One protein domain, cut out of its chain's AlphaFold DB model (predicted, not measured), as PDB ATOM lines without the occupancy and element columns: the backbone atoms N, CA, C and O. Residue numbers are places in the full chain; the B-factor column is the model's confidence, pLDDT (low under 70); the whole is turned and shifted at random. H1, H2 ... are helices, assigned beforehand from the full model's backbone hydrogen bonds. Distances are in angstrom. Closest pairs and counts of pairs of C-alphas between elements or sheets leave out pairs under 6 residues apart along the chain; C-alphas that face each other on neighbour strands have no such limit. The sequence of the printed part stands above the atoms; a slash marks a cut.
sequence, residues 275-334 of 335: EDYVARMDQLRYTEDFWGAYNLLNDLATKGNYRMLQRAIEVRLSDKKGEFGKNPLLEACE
ATOM      1  N   GLU A 275      21.245 146.082 117.021       85.56
ATOM      2  CA  GLU A 275      22.012 145.256 116.081       85.56
ATOM      3  C   GLU A 275      23.504 145.607 116.133       85.56
ATOM      4  O   GLU A 275      24.344 144.711 116.246       85.56
ATOM      5  N   ASP A 276      23.824 146.904 116.194       87.94
ATOM      6  CA  ASP A 276      25.189 147.412 116.366       87.94
ATOM      7  C   ASP A 276      25.834 146.889 117.670       87.94
ATOM      8  O   ASP A 276      26.988 146.450 117.673       87.94
ATOM      9  N   TYR A 277      25.084 146.882 118.786       90.06
ATOM     10  CA  TYR A 277      25.562 146.321 120.060       90.06
ATOM     11  C   TYR A 277      25.885 144.827 119.934       90.06
ATOM     12  O   TYR A 277      26.917 144.388 120.442       90.06
ATOM     13  N   VAL A 278      25.038 144.040 119.258       90.31
ATOM     14  CA  VAL A 278      25.266 142.598 119.063       90.31
ATOM     15  C   VAL A 278      26.490 142.350 118.180       90.31
ATOM     16  O   VAL A 278      27.348 141.553 118.559       90.31
ATOM     17  N   ALA A 279      26.638 143.080 117.071       91.00
ATOM     18  CA  ALA A 279      27.819 142.982 116.211       91.00
ATOM     19  C   ALA A 279      29.118 143.290 116.981       91.00
ATOM     20  O   ALA A 279      30.113 142.575 116.840       91.00
ATOM     21  N   ARG A 280      29.099 144.303 117.859       90.69
ATOM     22  CA  ARG A 280      30.245 144.663 118.708       90.69
ATOM     23  C   ARG A 280      30.530 143.618 119.793       90.69
ATOM     24  O   ARG A 280      31.697 143.352 120.074       90.69
ATOM     25  N   MET A 281      29.501 142.979 120.363       92.75
ATOM     26  CA  MET A 281      29.680 141.837 121.274       92.75
ATOM     27  C   MET A 281      30.343 140.650 120.569       92.75
ATOM     28  O   MET A 281      31.295 140.093 121.112       92.75
ATOM     29  N   ASP A 282      29.876 140.275 119.374       89.56
ATOM     30  CA  ASP A 282      30.437 139.142 118.629       89.56
ATOM     31  C   ASP A 282      31.868 139.418 118.141       89.56
ATOM     32  O   ASP A 282      32.701 138.519 118.204       89.56
ATOM     33  N   GLN A 283      32.218 140.653 117.759       90.50
ATOM     34  CA  GLN A 283      33.621 141.029 117.524       90.50
ATOM     35  C   GLN A 283      34.466 140.855 118.794       90.50
ATOM     36  O   GLN A 283      35.455 140.115 118.804       90.50
ATOM     37  N   LEU A 284      34.060 141.495 119.898       92.00
ATOM     38  CA  LEU A 284      34.813 141.464 121.151       92.00
ATOM     39  C   LEU A 284      34.924 140.050 121.731       92.00
ATOM     40  O   LEU A 284      35.926 139.743 122.373       92.00
ATOM     41  N   ARG A 285      33.969 139.155 121.463       88.75
ATOM     42  CA  ARG A 285      34.001 137.740 121.863       88.75
ATOM     43  C   ARG A 285      35.270 137.007 121.420       88.75
ATOM     44  O   ARG A 285      35.791 136.216 122.201       88.75
ATOM     45  N   TYR A 286      35.763 137.274 120.208       86.25
ATOM     46  CA  TYR A 286      36.903 136.559 119.610       86.25
ATOM     47  C   TYR A 286      38.253 137.282 119.747       86.25
ATOM     48  O   TYR A 286      39.292 136.687 119.474       86.25
ATOM     49  N   THR A 287      38.257 138.541 120.186       87.25
ATOM     50  CA  THR A 287      39.483 139.293 120.520       87.25
ATOM     51  C   THR A 287      39.919 139.088 121.976       87.25
ATOM     52  O   THR A 287      39.121 138.690 122.827       87.25
ATOM     53  N   GLU A 288      41.153 139.465 122.310       84.56
ATOM     54  CA  GLU A 288      41.601 139.633 123.706       84.56
ATOM     55  C   GLU A 288      41.385 141.071 124.232       84.56
ATOM     56  O   GLU A 288      41.923 141.440 125.270       84.56
ATOM     57  N   ASP A 289      40.569 141.890 123.550       89.25
ATOM     58  CA  ASP A 289      40.362 143.298 123.905       89.25
ATOM     59  C   ASP A 289      39.563 143.463 125.212       89.25
ATOM     60  O   ASP A 289      38.328 143.420 125.255       89.25
ATOM     61  N   PHE A 290      40.311 143.653 126.298       91.88
ATOM     62  CA  PHE A 290      39.802 143.970 127.626       91.88
ATOM     63  C   PHE A 290      39.129 145.348 127.689       91.88
ATOM     64  O   PHE A 290      38.069 145.477 128.303       91.88
ATOM     65  N   TRP A 291      39.716 146.371 127.059       91.31
ATOM     66  CA  TRP A 291      39.230 147.748 127.170       91.31
ATOM     67  C   TRP A 291      37.967 147.975 126.345       91.31
ATOM     68  O   TRP A 291      37.047 148.626 126.832       91.31
ATOM     69  N   GLY A 292      37.850 147.377 125.159       92.38
ATOM     70  CA  GLY A 292      36.603 147.353 124.395       92.38
ATOM     71  C   GLY A 292      35.476 146.634 125.136       92.38
ATOM     72  O   GLY A 292      34.358 147.147 125.183       92.38
ATOM     73  N   ALA A 293      35.761 145.505 125.797       92.81
ATOM     74  CA  ALA A 293      34.779 144.814 126.638       92.81
ATOM     75  C   ALA A 293      34.351 145.654 127.854       92.81
ATOM     76  O   ALA A 293      33.154 145.770 128.122       92.81
ATOM     77  N   TYR A 294      35.300 146.282 128.556       93.25
ATOM     78  CA  TYR A 294      35.026 147.198 129.666       93.25
ATOM     79  C   TYR A 294      34.182 148.401 129.229       93.25
ATOM     80  O   TYR A 294      33.135 148.667 129.816       93.25
ATOM     81  N   ASN A 295      34.589 149.081 128.155       93.44
ATOM     82  CA  ASN A 295      33.887 150.249 127.632       93.44
ATOM     83  C   ASN A 295      32.472 149.895 127.159       93.44
ATOM     84  O   ASN A 295      31.545 150.650 127.434       93.44
ATOM     85  N   LEU A 296      32.276 148.737 126.515       93.25
ATOM     86  CA  LEU A 296      30.951 148.275 126.089       93.25
ATOM     87  C   LEU A 296      30.034 147.967 127.282       93.25
ATOM     88  O   LEU A 296      28.874 148.374 127.278       93.25
ATOM     89  N   LEU A 297      30.538 147.282 128.314       93.44
ATOM     90  CA  LEU A 297      29.772 147.007 129.536       93.44
ATOM     91  C   LEU A 297      29.412 148.306 130.282       93.44
ATOM     92  O   LEU A 297      28.279 148.459 130.732       93.44
ATOM     93  N   ASN A 298      30.342 149.262 130.362       92.12
ATOM     94  CA  ASN A 298      30.119 150.562 130.997       92.12
ATOM     95  C   ASN A 298      29.117 151.440 130.223       92.12
ATOM     96  O   ASN A 298      28.235 152.054 130.822       92.12
ATOM     97  N   ASP A 299      29.203 151.474 128.892       92.69
ATOM     98  CA  ASP A 299      28.258 152.181 128.018       92.69
ATOM     99  C   ASP A 299      26.836 151.601 128.137       92.69
ATOM    100  O   ASP A 299      25.864 152.331 128.332       92.69
ATOM    101  N   LEU A 300      26.712 150.270 128.141       92.69
ATOM    102  CA  LEU A 300      25.441 149.571 128.341       92.69
ATOM    103  C   LEU A 300      24.831 149.811 129.729       92.69
ATOM    104  O   LEU A 300      23.613 149.974 129.838       92.69
ATOM    105  N   ALA A 301      25.654 149.857 130.780       91.00
ATOM    106  CA  ALA A 301      25.207 150.146 132.140       91.00
ATOM    107  C   ALA A 301      24.778 151.614 132.314       91.00
ATOM    108  O   ALA A 301      23.696 151.873 132.841       91.00
ATOM    109  N   THR A 302      25.573 152.571 131.825       90.69
ATOM    110  CA  THR A 302      25.274 154.012 131.938       90.69
ATOM    111  C   THR A 302      24.074 154.448 131.095       90.69
ATOM    112  O   THR A 302      23.317 155.314 131.526       90.69
ATOM    113  N   LYS A 303      23.827 153.802 129.946       89.06
ATOM    114  CA  LYS A 303      22.603 153.977 129.140       89.06
ATOM    115  C   LYS A 303      21.385 153.199 129.669       89.06
ATOM    116  O   LYS A 303      20.314 153.286 129.075       89.06
ATOM    117  N   GLY A 304      21.523 152.407 130.738       87.94
ATOM    118  CA  GLY A 304      20.432 151.587 131.287       87.94
ATOM    119  C   GLY A 304      19.944 150.462 130.359       87.94
ATOM    120  O   GLY A 304      18.828 149.964 130.517       87.94
ATOM    121  N   ASN A 305      20.748 150.035 129.379       90.69
ATOM    122  CA  ASN A 305      20.375 148.999 128.412       90.69
ATOM    123  C   ASN A 305      20.619 147.592 128.989       90.69
ATOM    124  O   ASN A 305      21.428 146.804 128.490       90.69
ATOM    125  N   TYR A 306      19.906 147.270 130.072       88.94
ATOM    126  CA  TYR A 306      20.120 146.056 130.866       88.94
ATOM    127  C   TYR A 306      19.945 144.754 130.067       88.94
ATOM    128  O   TYR A 306      20.637 143.776 130.342       88.94
ATOM    129  N   ARG A 307      19.090 144.738 129.030       88.75
ATOM    130  CA  ARG A 307      18.928 143.577 128.130       88.75
ATOM    131  C   ARG A 307      20.205 143.269 127.345       88.75
ATOM    132  O   ARG A 307      20.582 142.106 127.225       88.75
ATOM    133  N   MET A 308      20.877 144.291 126.814       91.88
ATOM    134  CA  MET A 308      22.158 144.103 126.130       91.88
ATOM    135  C   MET A 308      23.310 143.901 127.122       91.88
ATOM    136  O   MET A 308      24.207 143.115 126.834       91.88
ATOM    137  N   LEU A 309      23.261 144.514 128.311       92.81
ATOM    138  CA  LEU A 309      24.236 144.261 129.379       92.81
ATOM    139  C   LEU A 309      24.228 142.786 129.820       92.81
ATOM    140  O   LEU A 309      25.285 142.164 129.900       92.81
ATOM    141  N   GLN A 310      23.044 142.199 130.028       91.44
ATOM    142  CA  GLN A 310      22.900 140.771 130.324       91.44
ATOM    143  C   GLN A 310      23.469 139.911 129.187       91.44
ATOM    144  O   GLN A 310      24.281 139.023 129.440       91.44
ATOM    145  N   ARG A 311      23.123 140.212 127.927       92.00
ATOM    146  CA  ARG A 311      23.639 139.484 126.756       92.00
ATOM    147  C   ARG A 311      25.169 139.557 126.639       92.00
ATOM    148  O   ARG A 311      25.804 138.567 126.291       92.00
ATOM    149  N   ALA A 312      25.780 140.692 126.982       91.81
ATOM    150  CA  ALA A 312      27.235 140.847 127.016       91.81
ATOM    151  C   ALA A 312      27.902 139.953 128.086       91.81
ATOM    152  O   ALA A 312      28.972 139.386 127.845       91.81
ATOM    153  N   ILE A 313      27.252 139.782 129.243       91.19
ATOM    154  CA  ILE A 313      27.682 138.865 130.312       91.19
ATOM    155  C   ILE A 313      27.492 137.398 129.879       91.19
ATOM    156  O   ILE A 313      28.400 136.591 130.054       91.19
ATOM    157  N   GLU A 314      26.381 137.050 129.223       92.12
ATOM    158  CA  GLU A 314      26.137 135.708 128.653       92.12
ATOM    159  C   GLU A 314      27.177 135.321 127.583       92.12
ATOM    160  O   GLU A 314      27.615 134.171 127.514       92.12
ATOM    161  N   VAL A 315      27.637 136.291 126.783       91.44
ATOM    162  CA  VAL A 315      28.739 136.143 125.807       91.44
ATOM    163  C   VAL A 315      30.127 136.106 126.489       91.44
ATOM    164  O   VAL A 315      31.143 135.882 125.829       91.44
ATOM    165  N   ARG A 316      30.178 136.220 127.825       91.00
ATOM    166  CA  ARG A 316      31.372 136.157 128.690       91.00
ATOM    167  C   ARG A 316      32.366 137.304 128.493       91.00
ATOM    168  O   ARG A 316      33.556 137.158 128.769       91.00
ATOM    169  N   LEU A 317      31.891 138.482 128.082       91.31
ATOM    170  CA  LEU A 317      32.721 139.698 128.049       91.31
ATOM    171  C   LEU A 317      33.165 140.120 129.464       91.31
ATOM    172  O   LEU A 317      34.255 140.665 129.628       91.31
ATOM    173  N   SER A 318      32.379 139.762 130.484       89.69
ATOM    174  CA  SER A 318      32.713 139.839 131.913       89.69
ATOM    175  C   SER A 318      33.922 139.004 132.341       89.69
ATOM    176  O   SER A 318      34.439 139.226 133.433       89.69
ATOM    177  N   ASP A 319      34.367 138.041 131.531       89.81
ATOM    178  CA  ASP A 319      35.365 137.039 131.926       89.81
ATOM    179  C   ASP A 319      36.743 137.305 131.298       89.81
ATOM    180  O   ASP A 319      37.707 136.589 131.589       89.81
ATOM    181  N   LYS A 320      36.854 138.341 130.451       88.75
ATOM    182  CA  LYS A 320      38.146 138.824 129.945       88.75
ATOM    183  C   LYS A 320      39.055 139.238 131.096       88.75
ATOM    184  O   LYS A 320      38.584 139.636 132.159       88.75
ATOM    185  N   LYS A 321      40.366 139.192 130.862       89.44
ATOM    186  CA  LYS A 321      41.381 139.591 131.838       89.44
ATOM    187  C   LYS A 321      42.245 140.713 131.282       89.44
ATOM    188  O   LYS A 321      42.725 140.603 130.161       89.44
ATOM    189  N   GLY A 322      42.426 141.767 132.070       84.12
ATOM    190  CA  GLY A 322      43.420 142.803 131.809       84.12
ATOM    191  C   GLY A 322      44.815 142.361 132.258       84.12
ATOM    192  O   GLY A 322      44.991 141.262 132.787       84.12
ATOM    193  N   GLU A 323      45.802 143.245 132.113       75.38
ATOM    194  CA  GLU A 323      47.222 142.973 132.411       75.38
ATOM    195  C   GLU A 323      47.467 142.466 133.848       75.38
ATOM    196  O   GLU A 323      48.357 141.652 134.086       75.38
ATOM    197  N   PHE A 324      46.626 142.878 134.802       79.94
ATOM    198  CA  PHE A 324      46.687 142.470 136.212       79.94
ATOM    199  C   PHE A 324      45.797 141.261 136.555       79.94
ATOM    200  O   PHE A 324      45.528 140.994 137.724       79.94
ATOM    201  N   GLY A 325      45.262 140.550 135.557       82.25
ATOM    202  CA  GLY A 325      44.367 139.400 135.743       82.25
ATOM    203  C   GLY A 325      42.941 139.739 136.204       82.25
ATOM    204  O   GLY A 325      42.091 138.844 136.217       82.25
ATOM    205  N   LYS A 326      42.671 141.006 136.551       85.00
ATOM    206  CA  LYS A 326      41.339 141.561 136.845       85.00
ATOM    207  C   LYS A 326      40.405 141.416 135.646       85.00
ATOM    208  O   LYS A 326      40.855 141.498 134.505       85.00
ATOM    209  N   ASN A 327      39.106 141.288 135.910       88.62
ATOM    210  CA  ASN A 327      38.071 141.340 134.880       88.62
ATOM    211  C   ASN A 327      37.400 142.732 134.811       88.62
ATOM    212  O   ASN A 327      37.588 143.535 135.730       88.62
ATOM    213  N   PRO A 328      36.619 143.044 133.756       87.94
ATOM    214  CA  PRO A 328      36.012 144.366 133.593       87.94
ATOM    215  C   PRO A 328      35.101 144.805 134.746       87.94
ATOM    216  O   PRO A 328      34.979 145.998 135.003       87.94
ATOM    217  N   LEU A 329      34.475 143.856 135.450       88.50
ATOM    218  CA  LEU A 329      33.587 144.153 136.576       88.50
ATOM    219  C   LEU A 329      34.378 144.542 137.835       88.50
ATOM    220  O   LEU A 329      34.021 145.505 138.500       88.50
ATOM    221  N   LEU A 330      35.488 143.856 138.127       85.88
ATOM    222  CA  LEU A 330      36.400 144.228 139.217       85.88
ATOM    223  C   LEU A 330      37.078 145.579 138.949       85.88
ATOM    224  O   LEU A 330      37.173 146.409 139.844       85.88
ATOM    225  N   GLU A 331      37.478 145.830 137.701       87.25
ATOM    226  CA  GLU A 331      38.058 147.104 137.251       87.25
ATOM    227  C   GLU A 331      37.055 148.279 137.295       87.25
ATOM    228  O   GLU A 331      37.459 149.441 137.337       87.25
ATOM    229  N   ALA A 332      35.746 147.998 137.304       84.62
ATOM    230  CA  ALA A 332      34.698 148.996 137.525       84.62
ATOM    231  C   ALA A 332      34.467 149.311 139.015       84.62
ATOM    232  O   ALA A 332      33.966 150.385 139.326       84.62
ATOM    233  N   CYS A 333      34.855 148.420 139.934       82.25
ATOM    234  CA  CYS A 333      34.714 148.620 141.383       82.25
ATOM    235  C   CYS A 333      35.860 149.430 142.022       82.25
ATOM    236  O   CYS A 333      35.810 149.700 143.221       82.25
ATOM    237  N   GLU A 334      36.901 149.787 141.262       78.62
ATOM    238  CA  GLU A 334      38.073 150.540 141.743       78.62
ATOM    239  C   GLU A 334      38.080 152.029 141.324       78.62
ATOM    240  O   GLU A 334      39.082 152.714 141.542       78.62
TER     241      GLU A 334
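This is residues 275 to 334 of the 335 residues of an uncharacterized protein of Trichomonas vaginalis (UniProt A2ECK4). Three helices, H1, H2 and H3, lie roughly side by side as a small bundle, their centres making a triangle and the chain running one way, back, and one way again. A long loop of residues 315 to 327 then leads to the short helix H4, which packs on H2, so that H2 lies between H1 and H4. The printed part has 60 residues with four named helices, in the order H1, H2, H3, H4, and no named strand; the class is all helix. The whole is compact, with a radius of gyration of the C-alphas of 10.5 A, and the C-alphas span 32 by 24 by 15 A.

H1 is residues 275 to 286, 17.6 A from first to last C-alpha, and begins with C-alpha 275 at (22.012, 145.256, 116.081). H2 is residues 290 to 302, the longest helix by residues, and measures 18.2 A; its C-alpha 290 is at (39.802, 143.970, 127.626). H3 is residues 306 to 314 and measures 12.2 A. H4 is residues 328 to 332, 6.2 A long, and ends with C-alpha 332 at (34.698, 148.996, 137.525).

H2 is the hub and touches the three other helices. H1 and H2 form a helical hairpin at a shallow tilt of 30 degrees, opposite ways. They only just touch, with 3 pairs of C-alphas within 8 A, and H1 does so with residues 281 to 284 alone; the closest C-alphas, of Leu 284 and Ala 293, are 6.4 A apart. H2 and H3 form a second helical hairpin at a shallow tilt of 27 degrees, opposite ways. H2 touches H3 with residues 297 to 301 alone, and the closest C-alphas, of Leu 300 and Leu 309, are 5.5 A apart. H1 and H3 run the same way at a shallow tilt of 20 degrees. They only just touch, with 3 pairs of C-alphas within 8 A, the closest being those of Met 281 and Ala 312 at 6.3 A; here H1 touches with residues 277 to 281 alone. H4 touches H2, the closest C-alphas being those of Tyr 294 and Pro 328 at 4.9 A. H4 is apart from H1 and from H3. In H2, H3 and H4 every backbone O i to N i+4 pair is within hydrogen-bond range; in H1, 7 of 8 are.

The two C-alphas farthest apart, of Glu 275 and Phe 324, are 32.0 A from each other. The links from H1 to H2 and from H2 to H3 are tight, with 3 residues each, and the link from H3 to H4 is long, with 13 residues. The printed part has no cut. Its mean pLDDT is 89.1, and no printed residue is under 70.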